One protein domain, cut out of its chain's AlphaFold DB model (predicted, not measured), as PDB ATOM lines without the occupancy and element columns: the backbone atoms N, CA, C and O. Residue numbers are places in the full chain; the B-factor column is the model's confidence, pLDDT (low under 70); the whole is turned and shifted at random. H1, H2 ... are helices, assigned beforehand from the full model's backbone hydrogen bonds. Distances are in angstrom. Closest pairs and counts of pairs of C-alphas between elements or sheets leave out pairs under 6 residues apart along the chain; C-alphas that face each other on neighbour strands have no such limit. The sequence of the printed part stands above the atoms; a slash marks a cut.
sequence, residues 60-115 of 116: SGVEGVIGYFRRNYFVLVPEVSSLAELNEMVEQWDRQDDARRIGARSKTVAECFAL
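AT A GLANCE: This is residues 60 to 115 of the 116 residues of the protein "Transposase" of Streptomyces viridosporus (strain ATCC 14672 / DSM 40746 / JCM 4963 / KCTC 9882 / NRRL B-12104 / FH 1290) (UniProt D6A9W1). A loose, open arrangement is strung along H2, the longest helix: the link of residues 74 to 82 runs from the end of H1, near Trp 93 of H2, back alongside H2 to its first residue, and past the last end of H2 a wider loop leads to the short helix H3. H1 comes near H2 with its last residue, at a steep angle, and residues 60 to 68 of H1 stick out free. The printed part has 56 residues with three named helices, in the order H1, H2, H3, and no named strand; its class is all helix. It is loose, with a radius of gyration of the C-alphas of 13.0 A, and elongated, spanning 38 by 20 by 16 A.

IN THESE COORDINATES: H2, residues 83 to 97, measures 21.0 A from first to last C-alpha and begins with C-alpha 83 at (35.386, 44.882, 20.304). H1, residues 60 to 73, measures 20.3 A and begins with C-alpha 60 at (26.470, 24.307, 38.507). H3, residues 109 to 113, measures 6.1 A and ends with C-alpha 113 at (41.893, 19.345, 31.238).

HOW THE PARTS SIT: H2 and H1 are close but not clearly touching; their closest C-alphas, those of Trp 93 and Tyr 73, are 7.7 A apart. Their lines stand at a steep tilt of 65 degrees, and they run opposite ways. H2 and H3 are also close but not clearly touching, with the closest C-alphas, those of Asp 97 and Val 109, 6.9 A apart. H1 and H3 are apart. In H1, H2 and H3 every O i to N i+4 pair is within hydrogen-bond range.

THE WHOLE: The two C-alphas farthest apart, those of Ser 81 and Ser 106, are 38.7 A apart. The printed part has no cut. The link from H1 to H2, 9 residues, is short, and that from H2 to H3, 11 residues, is long. The mean pLDDT of the printed part is 89.5, and one residue, Ser 60, is under 70.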
ATOM      1  N   SER A  60      25.785  23.772  37.320       60.22
ATOM      2  CA  SER A  60      26.470  24.307  38.507       60.22
ATOM      3  C   SER A  60      27.948  24.620  38.261       60.22
ATOM      4  O   SER A  60      28.439  25.659  38.702       60.22
ATOM      5  N   GLY A  61      28.657  23.757  37.526       71.38
ATOM      6  CA  GLY A  61      30.056  23.992  37.164       71.38
ATOM      7  C   GLY A  61      30.231  25.204  36.246       71.38
ATOM      8  O   GLY A  61      31.136  26.010  36.453       71.38
ATOM      9  N   VAL A  62      29.329  25.375  35.273       73.06
ATOM     10  CA  VAL A  62      29.410  26.471  34.297       73.06
ATOM     11  C   VAL A  62      29.074  27.820  34.942       73.06
ATOM     12  O   VAL A  62      29.819  28.781  34.754       73.06
ATOM     13  N   GLU A  63      28.025  27.894  35.771       80.38
ATOM     14  CA  GLU A  63      27.683  29.117  36.517       80.38
ATOM     15  C   GLU A  63      28.823  29.556  37.453       80.38
ATOM     16  O   GLU A  63      29.115  30.750  37.573       80.38
ATOM     17  N   GLY A  64      29.513  28.593  38.076       84.00
ATOM     18  CA  GLY A  64      30.672  28.852  38.929       84.00
ATOM     19  C   GLY A  64      31.828  29.518  38.178       84.00
ATOM     20  O   GLY A  64      32.361  30.528  38.649       84.00
ATOM     21  N   VAL A  65      32.174  28.999  36.994       84.31
ATOM     22  CA  VAL A  65      33.245  29.543  36.141       84.31
ATOM     23  C   VAL A  65      32.872  30.923  35.599       84.31
ATOM     24  O   VAL A  65      33.663  31.855  35.718       84.31
ATOM     25  N   ILE A  66      31.646  31.101  35.096       84.06
ATOM     26  CA  ILE A  66      31.161  32.409  34.621       84.06
ATOM     27  C   ILE A  66      31.198  33.439  35.755       84.06
ATOM     28  O   ILE A  66      31.649  34.574  35.574       84.06
ATOM     29  N   GLY A  67      30.735  33.051  36.945       88.69
ATOM     30  CA  GLY A  67      30.777  33.903  38.125       88.69
ATOM     31  C   GLY A  67      32.205  34.292  38.506       88.69
ATOM     32  O   GLY A  67      32.451  35.457  38.818       88.69
ATOM     33  N   TYR A  68      33.141  33.338  38.473       90.12
ATOM     34  CA  TYR A  68      34.560  33.598  38.712       90.12
ATOM     35  C   TYR A  68      35.109  34.603  37.694       90.12
ATOM     36  O   TYR A  68      35.612  35.646  38.104       90.12
ATOM     37  N   PHE A  69      34.934  34.359  36.395       90.06
ATOM     38  CA  PHE A  69      35.472  35.216  35.334       90.06
ATOM     39  C   PHE A  69      35.017  36.674  35.493       90.06
ATOM     40  O   PHE A  69      35.828  37.598  35.518       90.06
ATOM     41  N   ARG A  70      33.713  36.888  35.716       90.81
ATOM     42  CA  ARG A  70      33.148  38.233  35.909       90.81
ATOM     43  C   ARG A  70      33.741  38.960  37.116       90.81
ATOM     44  O   ARG A  70      34.004  40.153  37.030       90.81
ATOM     45  N   ARG A  71      33.951  38.251  38.229       92.56
ATOM     46  CA  ARG A  71      34.500  38.822  39.470       92.56
ATOM     47  C   ARG A  71      36.005  39.082  39.430       92.56
ATOM     48  O   ARG A  71      36.497  39.732  40.341       92.56
ATOM     49  N   ASN A  72      36.722  38.578  38.430       91.62
ATOM     50  CA  ASN A  72      38.166  38.797  38.316       91.62
ATOM     51  C   ASN A  72      38.515  39.768  37.186       91.62
ATOM     52  O   ASN A  72      39.435  40.560  37.348       91.62
ATOM     53  N   TYR A  73      37.760  39.758  36.086       90.81
ATOM     54  CA  TYR A  73      38.136  40.499  34.878       90.81
ATOM     55  C   TYR A  73      37.164  41.615  34.480       90.81
ATOM     56  O   TYR A  73      37.533  42.507  33.728       90.81
ATOM     57  N   PHE A  74      35.934  41.606  35.008       91.31
ATOM     58  CA  PHE A  74      34.887  42.581  34.665       91.31
ATOM     59  C   PHE A  74      34.333  43.336  35.880       91.31
ATOM     60  O   PHE A  74      33.218  43.858  35.837       91.31
ATOM     61  N   VAL A  75      35.078  43.375  36.989       89.81
ATOM     62  CA  VAL A  75      34.697  44.195  38.155       89.81
ATOM     63  C   VAL A  75      34.767  45.673  37.797       89.81
ATOM     64  O   VAL A  75      33.842  46.425  38.094       89.81
ATOM     65  N   LEU A  76      35.846  46.064  37.121       89.19
ATOM     66  CA  LEU A  76      35.918  47.319  36.392       89.19
ATOM     67  C   LEU A  76      35.546  47.038  34.941       89.19
ATOM     68  O   LEU A  76      35.919  46.001  34.390       89.19
ATOM     69  N   VAL A  77      34.786  47.949  34.337       87.12
ATOM     70  CA  VAL A  77      34.492  47.877  32.905       87.12
ATOM     71  C   VAL A  77      35.798  48.164  32.158       87.12
ATOM     72  O   VAL A  77      36.366  49.230  32.383       87.12
ATOM     73  N   PRO A  78      36.292  47.249  31.304       89.25
ATOM     74  CA  PRO A  78      37.494  47.502  30.521       89.25
ATOM     75  C   PRO A  78      37.283  48.696  29.593       89.25
ATOM     76  O   PRO A  78      36.328  48.721  28.814       89.25
ATOM     77  N   GLU A  79      38.175  49.678  29.669       93.00
ATOM     78  CA  GLU A  79      38.234  50.763  28.697       93.00
ATOM     79  C   GLU A  79      39.001  50.264  27.475       93.00
ATOM     80  O   GLU A  79      40.203  50.026  27.540       93.00
ATOM     81  N   VAL A  80      38.279  50.058  26.377       94.94
ATOM     82  CA  VAL A  80      38.812  49.528  25.119       94.94
ATOM     83  C   VAL A  80      38.291  50.357  23.956       94.94
ATOM     84  O   VAL A  80      37.157  50.839  23.961       94.94
ATOM     85  N   SER A  81      39.120  50.504  22.933       94.56
ATOM     86  CA  SER A  81      38.817  51.251  21.713       94.56
ATOM     87  C   SER A  81      37.958  50.459  20.722       94.56
ATOM     88  O   SER A  81      37.362  51.034  19.809       94.56
ATOM     89  N   SER A  82      37.888  49.131  20.880       93.81
ATOM     90  CA  SER A  82      37.148  48.255  19.973       93.81
ATOM     91  C   SER A  82      36.718  46.929  20.607       93.81
ATOM     92  O   SER A  82      37.253  46.474  21.615       93.81
ATOM     93  N   LEU A  83      35.764  46.256  19.954       90.81
ATOM     94  CA  LEU A  83      35.386  44.882  20.304       90.81
ATOM     95  C   LEU A  83      36.500  43.868  20.013       90.81
ATOM     96  O   LEU A  83      36.541  42.826  20.656       90.81
ATOM     97  N   ALA A  84      37.375  44.145  19.042       91.94
ATOM     98  CA  ALA A  84      38.511  43.276  18.744       91.94
ATOM     99  C   ALA A  84      39.499  43.266  19.917       91.94
ATOM    100  O   ALA A  84      39.847  42.198  20.405       91.94
ATOM    101  N   GLU A  85      39.826  44.449  20.440       92.75
ATOM    102  CA  GLU A  85      40.665  44.614  21.631       92.75
ATOM    103  C   GLU A  85      40.055  43.917  22.856       92.75
ATOM    104  O   GLU A  85      40.741  43.186  23.566       92.75
ATOM    105  N   LEU A  86      38.737  44.042  23.059       92.69
ATOM    106  CA  LEU A  86      38.056  43.306  24.126       92.69
ATOM    107  C   LEU A  86      38.194  41.784  23.974       92.69
ATOM    108  O   LEU A  86      38.398  41.086  24.965       92.69
ATOM    109  N   ASN A  87      38.063  41.260  22.750       91.69
ATOM    110  CA  ASN A  87      38.209  39.827  22.497       91.69
ATOM    111  C   ASN A  87      39.642  39.355  22.778       91.69
ATOM    112  O   ASN A  87      39.808  38.318  23.412       91.69
ATOM    113  N   GLU A  88      40.662  40.124  22.388       93.38
ATOM    114  CA  GLU A  88      42.069  39.806  22.680       93.38
ATOM    115  C   GLU A  88      42.345  39.760  24.189       93.38
ATOM    116  O   GLU A  88      43.022  38.847  24.672       93.38
ATOM    117  N   MET A  89      41.773  40.694  24.958       94.31
ATOM    118  CA  MET A  89      41.856  40.674  26.422       94.31
ATOM    119  C   MET A  89      41.195  39.420  27.004       94.31
ATOM    120  O   MET A  89      41.783  38.750  27.851       94.31
ATOM    121  N   VAL A  90      40.001  39.061  26.519       92.25
ATOM    122  CA  VAL A  90      39.298  37.843  26.947       92.25
ATOM    123  C   VAL A  90      40.111  36.589  26.620       92.25
ATOM    124  O   VAL A  90      40.268  35.740  27.494       92.25
ATOM    125  N   GLU A  91      40.686  36.487  25.420       91.62
ATOM    126  CA  GLU A  91      41.563  35.374  25.026       91.62
ATOM    127  C   GLU A  91      42.840  35.301  25.877       91.62
ATOM    128  O   GLU A  91      43.374  34.220  26.137       91.62
ATOM    129  N   GLN A  92      43.374  36.442  26.314       93.62
ATOM    130  CA  GLN A  92      44.514  36.469  27.222       93.62
ATOM    131  C   GLN A  92      44.136  35.971  28.621       93.62
ATOM    132  O   GLN A  92      44.876  35.173  29.194       93.62
ATOM    133  N   TRP A  93      43.003  36.415  29.164       94.25
ATOM    134  CA  TRP A  93      42.514  35.972  30.470       94.25
ATOM    135  C   TRP A  93      42.158  34.487  30.490       94.25
ATOM    136  O   TRP A  93      42.452  33.813  31.475       94.25
ATOM    137  N   ASP A  94      41.595  33.966  29.400       90.62
ATOM    138  CA  ASP A  94      41.304  32.537  29.248       90.62
ATOM    139  C   ASP A  94      42.600  31.709  29.305       90.62
ATOM    140  O   ASP A  94      42.728  30.793  30.112       90.62
ATOM    141  N   ARG A  95      43.643  32.128  28.572       91.81
ATOM    142  CA  ARG A  95      44.979  31.501  28.641       91.81
ATOM    143  C   ARG A  95      45.656  31.637  30.005       91.81
ATOM    144  O   ARG A  95      46.462  30.792  30.378       91.81
ATOM    145  N   GLN A  96      45.394  32.708  30.750       92.69
ATOM    146  CA  GLN A  96      45.903  32.845  32.119       92.69
ATOM    147  C   GLN A  96      45.191  31.884  33.079       92.69
ATOM    148  O   GLN A  96      45.808  31.396  34.030       92.69
ATOM    149  N   ASP A  97      43.917  31.579  32.820       92.38
ATOM    150  CA  ASP A  97      43.125  30.653  33.627       92.38
ATOM    151  C   ASP A  97      43.682  29.222  33.593       92.38
ATOM    152  O   ASP A  97      43.641  28.532  34.611       92.38
ATOM    153  N   ASP A  98      44.312  28.811  32.488       92.50
ATOM    154  CA  ASP A  98      44.983  27.508  32.343       92.50
ATOM    155  C   ASP A  98      46.021  27.229  33.442       92.50
ATOM    156  O   ASP A  98      46.204  26.081  33.869       92.50
ATOM    157  N   ALA A  99      46.685  28.277  33.939       94.00
ATOM    158  CA  ALA A  99      47.687  28.186  35.001       94.00
ATOM    159  C   ALA A  99      47.078  28.172  36.416       94.00
ATOM    160  O   ALA A  99      47.777  27.897  37.399       94.00
ATOM    161  N   ARG A 100      45.780  28.460  36.558       93.44
ATOM    162  CA  ARG A 100      45.105  28.535  37.856       93.44
ATOM    163  C   ARG A 100      44.948  27.153  38.480       93.44
ATOM    164  O   ARG A 100      44.724  26.162  37.797       93.44
ATOM    165  N   ARG A 101      44.977  27.086  39.813       93.25
ATOM    166  CA  ARG A 101      44.559  25.905  40.589       93.25
ATOM    167  C   ARG A 101      43.171  26.132  41.183       93.25
ATOM    168  O   ARG A 101      42.872  27.214  41.686       93.25
ATOM    169  N   ILE A 102      42.305  25.119  41.121       88.25
ATOM    170  CA  ILE A 102      40.947  25.191  41.685       88.25
ATOM    171  C   ILE A 102      40.971  24.679  43.129       88.25
ATOM    172  O   ILE A 102      41.158  23.484  43.364       88.25
ATOM    173  N   GLY A 103      40.729  25.566  44.098       86.75
ATOM    174  CA  GLY A 103      40.713  25.210  45.519       86.75
ATOM    175  C   GLY A 103      42.053  24.623  45.972       86.75
ATOM    176  O   GLY A 103      43.104  25.180  45.676       86.75
ATOM    177  N   ALA A 104      42.017  23.481  46.660       89.38
ATOM    178  CA  ALA A 104      43.211  22.781  47.142       89.38
ATOM    179  C   ALA A 104      43.813  21.785  46.125       89.38
ATOM    180  O   ALA A 104      44.662  20.972  46.492       89.38
ATOM    181  N   ARG A 105      43.361  21.783  44.860       88.69
ATOM    182  CA  ARG A 105      43.916  20.878  43.840       88.69
ATOM    183  C   ARG A 105      45.389  21.202  43.585       88.69
ATOM    184  O   ARG A 105      45.755  22.363  43.434       88.69
ATOM    185  N   SER A 106      46.216  20.163  43.486       92.56
ATOM    186  CA  SER A 106      47.643  20.294  43.163       92.56
ATOM    187  C   SER A 106      47.892  20.617  41.687       92.56
ATOM    188  O   SER A 106      48.868  21.302  41.372       92.56
ATOM    189  N   LYS A 107      46.995  20.159  40.806       95.06
ATOM    190  CA  LYS A 107      47.051  20.371  39.357       95.06
ATOM    191  C   LYS A 107      46.407  21.690  38.931       95.06
ATOM    192  O   LYS A 107      45.437  22.132  39.558       95.06
ATOM    193  N   THR A 108      46.931  22.301  37.873       95.62
ATOM    194  CA  THR A 108      46.320  23.470  37.226       95.62
ATOM    195  C   THR A 108      45.070  23.089  36.426       95.62
ATOM    196  O   THR A 108      44.782  21.908  36.223       95.62
ATOM    197  N   VAL A 109      44.307  24.088  35.971       91.19
ATOM    198  CA  VAL A 109      43.161  23.903  35.071       91.19
ATOM    199  C   VAL A 109      43.591  23.153  33.810       91.19
ATOM    200  O   VAL A 109      42.988  22.125  33.508       91.19
ATOM    201  N   ALA A 110      44.671  23.581  33.149       91.44
ATOM    202  CA  ALA A 110      45.180  22.908  31.954       91.44
ATOM    203  C   ALA A 110      45.641  21.469  32.228       91.44
ATOM    204  O   ALA A 110      45.336  20.563  31.458       91.44
ATOM    205  N   GLU A 111      46.324  21.222  33.351       93.44
ATOM    206  CA  GLU A 111      46.738  19.866  33.736       93.44
ATOM    207  C   GLU A 111      45.544  18.960  34.057       93.44
ATOM    208  O   GLU A 111      45.600  17.760  33.807       93.44
ATOM    209  N   CYS A 112      44.469  19.504  34.631       89.12
ATOM    210  CA  CYS A 112      43.220  18.771  34.810       89.12
ATOM    211  C   CYS A 112      42.537  18.491  33.466       89.12
ATOM    212  O   CYS A 112      42.055  17.378  33.276       89.12
ATOM    213  N   PHE A 113      42.509  19.469  32.559       85.12
ATOM    214  CA  PHE A 113      41.893  19.345  31.238       85.12
ATOM    215  C   PHE A 113      42.606  18.310  30.360       85.12
ATOM    216  O   PHE A 113      41.954  17.482  29.739       85.12
ATOM    217  N   ALA A 114      43.940  18.275  30.379       87.62
ATOM    218  CA  ALA A 114      44.738  17.311  29.617       87.62
ATOM    219  C   ALA A 114      44.545  15.837  30.042       87.62
ATOM    220  O   ALA A 114      45.073  14.940  29.387       87.62
ATOM    221  N   LEU A 115      43.846  15.582  31.154       85.12
ATOM    222  CA  LEU A 115      43.531  14.238  31.653       85.12
ATOM    223  C   LEU A 115      42.114  13.773  31.284       85.12
ATOM    224  O   LEU A 115      41.776  12.630  31.602       85.12
TER     225      LEU A 115